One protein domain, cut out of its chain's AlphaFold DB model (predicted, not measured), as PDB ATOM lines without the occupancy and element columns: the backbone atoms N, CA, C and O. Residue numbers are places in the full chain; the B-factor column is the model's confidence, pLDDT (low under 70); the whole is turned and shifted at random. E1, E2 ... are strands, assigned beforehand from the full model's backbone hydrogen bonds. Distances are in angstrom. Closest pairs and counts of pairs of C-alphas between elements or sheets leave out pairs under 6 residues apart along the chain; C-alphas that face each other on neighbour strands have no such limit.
ATOM      1  N   CYS A  22     133.625  87.716 173.031       94.44
ATOM      2  CA  CYS A  22     133.560  88.967 172.283       94.44
ATOM      3  C   CYS A  22     132.745  90.017 173.039       94.44
ATOM      4  O   CYS A  22     131.526  89.898 173.215       94.44
ATOM      5  N   ARG A  23     133.401  91.097 173.459       95.75
ATOM      6  CA  ARG A  23     132.797  92.199 174.222       95.75
ATOM      7  C   ARG A  23     133.237  93.539 173.645       95.75
ATOM      8  O   ARG A  23     134.190  93.608 172.883       95.75
ATOM      9  N   CYS A  24     132.480  94.586 173.962       97.38
ATOM     10  CA  CYS A  24     132.921  95.939 173.648       97.38
ATOM     11  C   CYS A  24     133.899  96.379 174.736       97.38
ATOM     12  O   CYS A  24     133.504  96.455 175.899       97.38
ATOM     13  N   MET A  25     135.148  96.625 174.364       96.62
ATOM     14  CA  MET A  25     136.195  97.160 175.223       96.62
ATOM     15  C   MET A  25     136.570  98.536 174.683       96.62
ATOM     16  O   MET A  25     136.949  98.643 173.523       96.62
ATOM     17  N   ASN A  26     136.407  99.585 175.485       96.62
ATOM     18  CA  ASN A  26     136.664 100.975 175.090       96.62
ATOM     19  C   ASN A  26     135.990 101.395 173.766       96.62
ATOM     20  O   ASN A  26     136.553 102.168 172.999       96.62
ATOM     21  N   GLY A  27     134.790 100.885 173.469       96.19
ATOM     22  CA  GLY A  27     134.095 101.194 172.212       96.19
ATOM     23  C   GLY A  27     134.425 100.268 171.042       96.19
ATOM     24  O   GLY A  27     133.818 100.415 169.987       96.19
ATOM     25  N   GLU A  28     135.303  99.279 171.211       96.94
ATOM     26  CA  GLU A  28     135.697  98.354 170.144       96.94
ATOM     27  C   GLU A  28     135.264  96.916 170.440       96.94
ATOM     28  O   GLU A  28     135.368  96.431 171.566       96.94
ATOM     29  N   ASN A  29     134.769  96.202 169.425       96.75
ATOM     30  CA  ASN A  29     134.363  94.805 169.562       96.75
ATOM     31  C   ASN A  29     135.575  93.876 169.434       96.75
ATOM     32  O   ASN A  29     136.027  93.598 168.325       96.75
ATOM     33  N   VAL A  30     136.061  93.369 170.563       95.94
ATOM     34  CA  VAL A  30     137.294  92.578 170.640       95.94
ATOM     35  C   VAL A  30     137.081  91.285 171.435       95.94
ATOM     36  O   VAL A  30     136.198  91.231 172.304       95.94
ATOM     37  N   PRO A  31     137.873  90.231 171.173       95.00
ATOM     38  CA  PRO A  31     137.886  89.047 172.019       95.00
ATOM     39  C   PRO A  31     138.603  89.364 173.338       95.00
ATOM     40  O   PRO A  31     139.710  89.901 173.345       95.00
ATOM     41  N   ILE A  32     137.969  89.033 174.462       93.12
ATOM     42  CA  ILE A  32     138.549  89.143 175.805       93.12
ATOM     43  C   ILE A  32     138.771  87.734 176.349       93.12
ATOM     44  O   ILE A  32     137.808  86.986 176.524       93.12
ATOM     45  N   CYS A  33     140.028  87.396 176.620       90.50
ATOM     46  CA  CYS A  33     140.473  86.103 177.143       90.50
ATOM     47  C   CYS A  33     140.894  86.219 178.616       90.50
ATOM     48  O   CYS A  33     141.175  87.322 179.088       90.50
ATOM     49  N   GLN A  34     140.937  85.096 179.340       84.00
ATOM     50  CA  GLN A  34     141.448  85.065 180.718       84.00
ATOM     51  C   GLN A  34     142.966  84.848 180.750       84.00
ATOM     52  O   GLN A  34     143.637  85.331 181.660       84.00
ATOM     53  N   SER A  35     143.494  84.144 179.750       84.12
ATOM     54  CA  SER A  35     144.911  83.867 179.543       84.12
ATOM     55  C   SER A  35     145.300  84.145 178.089       84.12
ATOM     56  O   SER A  35     144.470  84.085 177.184       84.12
ATOM     57  N   THR A  36     146.583  84.405 177.840       84.69
ATOM     58  CA  THR A  36     147.151  84.416 176.477       84.69
ATOM     59  C   THR A  36     147.264  83.023 175.861       84.69
ATOM     60  O   THR A  36     147.517  82.904 174.665       84.69
ATOM     61  N   LEU A  37     147.109  81.974 176.672       86.19
ATOM     62  CA  LEU A  37     147.073  80.589 176.211       86.19
ATOM     63  C   LEU A  37     145.715  80.236 175.589       86.19
ATOM     64  O   LEU A  37     145.616  79.246 174.866       86.19
ATOM     65  N   ASP A  38     144.681  81.040 175.859       86.44
ATOM     66  CA  ASP A  38     143.362  80.858 175.270       86.44
ATOM     67  C   ASP A  38     143.386  81.288 173.795       86.44
ATOM     68  O   ASP A  38     143.957  82.319 173.432       86.44
ATOM     69  N   MET A  39     142.720  80.521 172.930       87.88
ATOM     70  CA  MET A  39     142.619  80.860 171.512       87.88
ATOM     71  C   MET A  39     141.515  81.914 171.290       87.88
ATOM     72  O   MET A  39     140.339  81.617 171.526       87.88
ATOM     73  N   PRO A  40     141.840  83.132 170.812       90.31
ATOM     74  CA  PRO A  40     140.836  84.169 170.604       90.31
ATOM     75  C   PRO A  40     139.931  83.834 169.403       90.31
ATOM     76  O   PRO A  40     140.437  83.521 168.322       90.31
ATOM     77  N   PRO A  41     138.594  83.926 169.540       90.94
ATOM     78  CA  PRO A  41     137.673  83.752 168.429       90.94
ATOM     79  C   PRO A  41     137.665  84.986 167.522       90.94
ATOM     80  O   PRO A  41     138.000  86.100 167.935       90.94
ATOM     81  N   LEU A  42     137.171  84.804 166.298       93.19
ATOM     82  CA  LEU A  42     136.776  85.919 165.445       93.19
ATOM     83  C   LEU A  42     135.472  86.521 165.974       93.19
ATOM     84  O   LEU A  42     134.464  85.823 166.106       93.19
ATOM     85  N   CYS A  43     135.481  87.821 166.267       95.06
ATOM     86  CA  CYS A  43     134.285  88.495 166.747       95.06
ATOM     87  C   CYS A  43     133.367  88.889 165.586       95.06
ATOM     88  O   CYS A  43     133.807  89.617 164.694       95.06
ATOM     89  N   PRO A  44     132.087  88.460 165.590       95.25
ATOM     90  CA  PRO A  44     131.147  88.859 164.554       95.25
ATOM     91  C   PRO A  44     130.953  90.383 164.581       95.25
ATOM     92  O   PRO A  44     130.982  90.968 165.673       95.25
ATOM     93  N   PRO A  45     130.741  91.036 163.423       95.00
ATOM     94  CA  PRO A  45     130.537  92.477 163.361       95.00
ATOM     95  C   PRO A  45     129.376  92.916 164.255       95.00
ATOM     96  O   PRO A  45     128.280  92.360 164.190       95.00
ATOM     97  N   LYS A  46     129.614  93.923 165.096       94.75
ATOM     98  CA  LYS A  46     128.580  94.560 165.914       94.75
ATOM     99  C   LYS A  46     128.975  96.000 166.210       94.75
ATOM    100  O   LYS A  46     130.162  96.306 166.313       94.75
ATOM    101  N   VAL A  47     127.980  96.859 166.394       96.06
ATOM    102  CA  VAL A  47     128.202  98.240 166.828       96.06
ATOM    103  C   VAL A  47     128.377  98.259 168.343       96.06
ATOM    104  O   VAL A  47     127.567  97.691 169.077       96.06
ATOM    105  N   CYS A  48     129.440  98.905 168.809       97.69
ATOM    106  CA  CYS A  48     129.683  99.130 170.224       97.69
ATOM    107  C   CYS A  48     129.219 100.535 170.628       97.69
ATOM    108  O   CYS A  48     129.451 101.485 169.879       97.69
ATOM    109  N   PRO A  49     128.582 100.699 171.801       96.75
ATOM    110  CA  PRO A  49     128.290 102.024 172.336       96.75
ATOM    111  C   PRO A  49     129.580 102.821 172.536       96.75
ATOM    112  O   PRO A  49     130.620 102.234 172.845       96.75
ATOM    113  N   LEU A  50     129.519 104.146 172.417       96.25
ATOM    114  CA  LEU A  50     130.678 104.994 172.685       96.25
ATOM    115  C   LEU A  50     131.097 104.854 174.153       96.25
ATOM    116  O   LEU A  50     130.271 104.980 175.060       96.25
ATOM    117  N   ALA A  51     132.377 104.565 174.377       94.94
ATOM    118  CA  ALA A  51     132.934 104.527 175.719       94.94
ATOM    119  C   ALA A  51     133.107 105.964 176.241       94.94
ATOM    120  O   ALA A  51     133.649 106.810 175.526       94.94
ATOM    121  N   PRO A  52     132.628 106.276 177.458       92.69
ATOM    122  CA  PRO A  52     132.752 107.618 178.001       92.69
ATOM    123  C   PRO A  52     134.206 107.896 178.412       92.69
ATOM    124  O   PRO A  52     134.829 107.026 179.036       92.69
ATOM    125  N   PRO A  53     134.737 109.106 178.155       90.88
ATOM    126  CA  PRO A  53     136.048 109.488 178.661       90.88
ATOM    127  C   PRO A  53     136.012 109.475 180.191       90.88
ATOM    128  O   PRO A  53     135.193 110.150 180.814       90.88
ATOM    129  N   SER A  54     136.869 108.671 180.814       91.31
ATOM    130  CA  SER A  54     136.952 108.580 182.272       91.31
ATOM    131  C   SER A  54     138.334 108.115 182.711       91.31
ATOM    132  O   SER A  54     139.046 107.451 181.957       91.31
ATOM    133  N   LEU A  55     138.721 108.490 183.930       92.19
ATOM    134  CA  LEU A  55     139.987 108.063 184.514       92.19
ATOM    135  C   LEU A  55     139.862 106.625 185.040       92.19
ATOM    136  O   LEU A  55     138.865 106.319 185.707       92.19
ATOM    137  N   PRO A  56     140.848 105.751 184.772       91.25
ATOM    138  CA  PRO A  56     140.848 104.400 185.309       91.25
ATOM    139  C   PRO A  56     140.946 104.424 186.840       91.25
ATOM    140  O   PRO A  56     141.648 105.271 187.400       91.25
ATOM    141  N   PRO A  57     140.269 103.496 187.536       90.06
ATOM    142  CA  PRO A  57     140.398 103.368 188.976       90.06
ATOM    143  C   PRO A  57     141.811 102.905 189.338       90.06
ATOM    144  O   PRO A  57     142.465 102.186 188.577       90.06
ATOM    145  N   LEU A  58     142.262 103.272 190.537       88.50
ATOM    146  CA  LEU A  58     143.495 102.729 191.097       88.50
ATOM    147  C   LEU A  58     143.316 101.224 191.324       88.50
ATOM    148  O   LEU A  58     142.423 100.799 192.057       88.50
ATOM    149  N   ALA A  59     144.152 100.420 190.672       81.50
ATOM    150  CA  ALA A  59     144.141  98.972 190.805       81.50
ATOM    151  C   ALA A  59     145.174  98.531 191.847       81.50
ATOM    152  O   ALA A  59     146.304  99.021 191.856       81.50
ATOM    153  N   ALA A  60     144.797  97.586 192.709       82.44
ATOM    154  CA  ALA A  60     145.761  96.921 193.573       82.44
ATOM    155  C   ALA A  60     146.676  96.012 192.730       82.44
ATOM    156  O   ALA A  60     146.197  95.391 191.775       82.44
ATOM    157  N   PRO A  61     147.966  95.878 193.083       80.19
ATOM    158  CA  PRO A  61     148.832  94.888 192.462       80.19
ATOM    159  C   PRO A  61     148.234  93.495 192.663       80.19
ATOM    160  O   PRO A  61     147.977  93.071 193.790       80.19
ATOM    161  N   THR A  62     148.000  92.787 191.567       81.56
ATOM    162  CA  THR A  62     147.528  91.402 191.579       81.56
ATOM    163  C   THR A  62     148.453  90.569 190.711       81.56
ATOM    164  O   THR A  62     149.035  91.075 189.751       81.56
ATOM    165  N   LEU A  63     148.629  89.298 191.073       85.19
ATOM    166  CA  LEU A  63     149.413  88.389 190.248       85.19
ATOM    167  C   LEU A  63     148.655  88.140 188.935       85.19
ATOM    168  O   LEU A  63     147.484  87.747 188.992       85.19
ATOM    169  N   PRO A  64     149.287  88.370 187.771       86.12
ATOM    170  CA  PRO A  64     148.650  88.116 186.491       86.12
ATOM    171  C   PRO A  64     148.350  86.614 186.329       86.12
ATOM    172  O   PRO A  64     149.114  85.773 186.817       86.12
ATOM    173  N   PRO A  65     147.252  86.251 185.642       85.44
ATOM    174  CA  PRO A  65     147.005  84.877 185.221       85.44
ATOM    175  C   PRO A  65     148.184  84.278 184.445       85.44
ATOM    176  O   PRO A  65     148.955  84.989 183.792       85.44
ATOM    177  N   LEU A  66     148.292  82.948 184.453       84.50
ATOM    178  CA  LEU A  66     149.308  82.243 183.670       84.50
ATOM    179  C   LEU A  66     149.259  82.666 182.198       84.50
ATOM    180  O   LEU A  66     148.186  82.808 181.613       84.50
ATOM    181  N   GLY A  67     150.436  82.871 181.610       84.19
ATOM    182  CA  GLY A  67     150.585  83.332 180.230       84.19
ATOM    183  C   GLY A  67     150.477  84.850 180.049       84.19
ATOM    184  O   GLY A  67     150.962  85.352 179.041       84.19
ATOM    185  N   THR A  68     149.919  85.592 181.006       86.62
ATOM    186  CA  THR A  68     149.848  87.064 180.949       86.62
ATOM    187  C   THR A  68     150.979  87.691 181.768       86.62
ATOM    188  O   THR A  68     151.536  87.055 182.666       86.62
ATOM    189  N   ARG A  69     151.357  88.928 181.449       83.81
ATOM    190  CA  ARG A  69     152.396  89.694 182.157       83.81
ATOM    191  C   ARG A  69     151.876  91.028 182.663       83.81
ATOM    192  O   ARG A  69     152.236  91.425 183.767       83.81
ATOM    193  N   ASP A  70     151.003  91.670 181.894       86.38
ATOM    194  CA  ASP A  70     150.570  93.035 182.149       86.38
ATOM    195  C   ASP A  70     149.050  93.107 182.265       86.38
ATOM    196  O   ASP A  70     148.308  92.728 181.357       86.38
ATOM    197  N   CYS A  71     148.578  93.631 183.394       88.94
ATOM    198  CA  CYS A  71     147.163  93.840 183.663       88.94
ATOM    199  C   CYS A  71     146.841  95.335 183.661       88.94
ATOM    200  O   CYS A  71     147.453  96.118 184.383       88.94
ATOM    201  N   THR A  72     145.844  95.734 182.875       91.38
ATOM    202  CA  THR A  72     145.433  97.137 182.735       91.38
ATOM    203  C   THR A  72     143.933  97.288 182.947       91.38
ATOM    204  O   THR A  72     143.153  96.384 182.645       91.38
ATOM    205  N   GLN A  73     143.513  98.431 183.489       93.75
ATOM    206  CA  GLN A  73     142.096  98.764 183.618       93.75
ATOM    207  C   GLN A  73     141.534  99.155 182.251       93.75
ATOM    208  O   GLN A  73     142.051 100.060 181.601       93.75
ATOM    209  N   GLN A  74     140.470  98.475 181.833       95.56
ATOM    210  CA  GLN A  74     139.772  98.715 180.573       95.56
ATOM    211  C   GLN A  74     138.277  98.878 180.840       95.56
ATOM    212  O   GLN A  74     137.719  98.237 181.736       95.56
ATOM    213  N   GLN A  75     137.605  99.709 180.050       97.00
ATOM    214  CA  GLN A  75     136.155  99.830 180.116       97.00
ATOM    215  C   GLN A  75     135.525  98.712 179.288       97.00
ATOM    216  O   GLN A  75     135.628  98.704 178.064       97.00
ATOM    217  N   VAL A  76     134.819  97.786 179.933       97.06
ATOM    218  CA  VAL A  76     134.116  96.692 179.257       97.06
ATOM    219  C   VAL A  76     132.615  96.909 179.363       97.06
ATOM    220  O   VAL A  76     132.073  97.062 180.457       97.06
ATOM    221  N   TYR A  77     131.932  96.915 178.222       97.44
ATOM    222  CA  TYR A  77     130.485  97.082 178.181       97.44
ATOM    223  C   TYR A  77     129.788  95.868 178.789       97.44
ATOM    224  O   TYR A  77     129.946  94.734 178.317       97.44
ATOM    225  N   ASN A  78     128.982  96.118 179.813       96.00
ATOM    226  CA  ASN A  78     128.124  95.131 180.430       96.00
ATOM    227  C   ASN A  78     126.707  95.261 179.843       96.00
ATOM    228  O   ASN A  78     125.995  96.217 180.159       96.00
ATOM    229  N   PRO A  79     126.263  94.305 179.005       92.94
ATOM    230  CA  PRO A  79     124.948  94.380 178.374       92.94
ATOM    231  C   PRO A  79     123.793  94.224 179.370       92.94
ATOM    232  O   PRO A  79     122.694  94.678 179.078       92.94
ATOM    233  N   ALA A  80     124.021  93.614 180.539       95.50
ATOM    234  CA  ALA A  80     122.983  93.463 181.558       95.50
ATOM    235  C   ALA A  80     122.690  94.787 182.277       95.50
ATOM    236  O   ALA A  80     121.559  95.033 182.682       95.50
ATOM    237  N   THR A  81     123.703  95.640 182.434       96.50
ATOM    238  CA  THR A  81     123.573  96.938 183.111       96.50
ATOM    239  C   THR A  81     123.503  98.114 182.138       96.50
ATOM    240  O   THR A  81     123.235  99.238 182.557       96.50
ATOM    241  N   GLY A  82     123.739  97.866 180.847       95.75
ATOM    242  CA  GLY A  82     123.676  98.864 179.783       95.75
ATOM    243  C   GLY A  82     124.822  99.878 179.795       95.75
ATOM    244  O   GLY A  82     124.727 100.900 179.119       95.75
ATOM    245  N   ARG A  83     125.899  99.627 180.551       96.75
ATOM    246  CA  ARG A  83     126.983 100.592 180.802       96.75
ATOM    247  C   ARG A  83     128.367  99.971 180.661       96.75
ATOM    248  O   ARG A  83     128.542  98.758 180.759       96.75
ATOM    249  N   TYR A  84     129.358 100.835 180.475       97.38
ATOM    250  CA  TYR A  84     130.762 100.470 180.612       97.38
ATOM    251  C   TYR A  84     131.144 100.330 182.084       97.38
ATOM    252  O   TYR A  84     130.827 101.190 182.903       97.38
ATOM    253  N   GLU A  85     131.834  99.241 182.405       96.44
ATOM    254  CA  GLU A  85     132.337  98.945 183.743       96.44
ATOM    255  C   GLU A  85     133.844  98.712 183.669       96.44
ATOM    256  O   GLU A  85     134.339  98.087 182.727       96.44
ATOM    257  N   TRP A  86     134.576  99.208 184.663       95.44
ATOM    258  CA  TRP A  86     136.010  98.976 184.756       95.44
ATOM    259  C   TRP A  86     136.293  97.509 185.050       95.44
ATOM    260  O   TRP A  86     135.775  96.941 186.014       95.44
ATOM    261  N   ARG A  87     137.112  96.892 184.201       92.81
ATOM    262  CA  ARG A  87     137.603  95.532 184.387       92.81
ATOM    263  C   ARG A  87     139.100  95.506 184.170       92.81
ATOM    264  O   ARG A  87     139.615  96.116 183.236       92.81
ATOM    265  N   GLN A  88     139.779  94.739 185.009       92.00
ATOM    266  CA  GLN A  88     141.184  94.451 184.809       92.00
ATOM    267  C   GLN A  88     141.329  93.400 183.705       92.00
ATOM    268  O   GLN A  88     140.808  92.293 183.829       92.00
ATOM    269  N   ILE A  89     142.023  93.761 182.629       91.50
ATOM    270  CA  ILE A  89     142.313  92.885 181.495       91.50
ATOM    271  C   ILE A  89     143.811  92.617 181.475       91.50
ATOM    272  O   ILE A  89     144.602  93.561 181.453       91.50
ATOM    273  N   CYS A  90     144.183  91.340 181.481       89.56
ATOM    274  CA  CYS A  90     145.572  90.896 181.495       89.56
ATOM    275  C   CYS A  90     145.967  90.322 180.131       89.56
ATOM    276  O   CYS A  90     145.168  89.624 179.502       89.56
ATOM    277  N   ARG A  91     147.173  90.650 179.665       85.69
ATOM    278  CA  ARG A  91     147.757  90.193 178.397       85.69
ATOM    279  C   ARG A  91     149.223  89.830 178.570       85.69
ATOM    280  O   ARG A  91     149.828  90.239 179.583       85.69
TER     281      ARG A  91
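This is residues 22 to 91 of the 91 residues of an uncharacterized protein of Curvibacter sp (UniProt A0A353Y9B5). With little regular structure, a long, bent hairpin of E3 and E4 has the short hairpin of E1 and E2 packed beside it through E1, while residues 33 to 70 loop round both. The printed part has 70 residues, no named helix and four strands, E1 to E4 in chain order, in two antiparallel sheets, E1 - E2 and E3 - E4; it is all strand, with 25 residues in named elements. It is compact, with a radius of gyration of the C-alphas of 12.6 A, and spans 31 by 30 by 18 A.

Look first at E3, residues 71 to 78, and E4, residues 83 to 90: N 74 and O 87 are within hydrogen-bond range, 2.9 A. In E1, residues 22 to 25, and E2, residues 28 to 32, find N 25 and O 28 at 2.8 A. The closest C-alphas of E1 and E3, Met 25 and Val 76, are 4.6 A apart.

Find C-alpha 71 at (147.163, 93.840, 183.663); E3 runs 19.4 A. E4 runs 21.0 A to C-alpha 90 at (145.572, 90.896, 181.495).

The link E2 to E3 is long; the printed part has no cut, and no printed residue is under 70 in pLDDT.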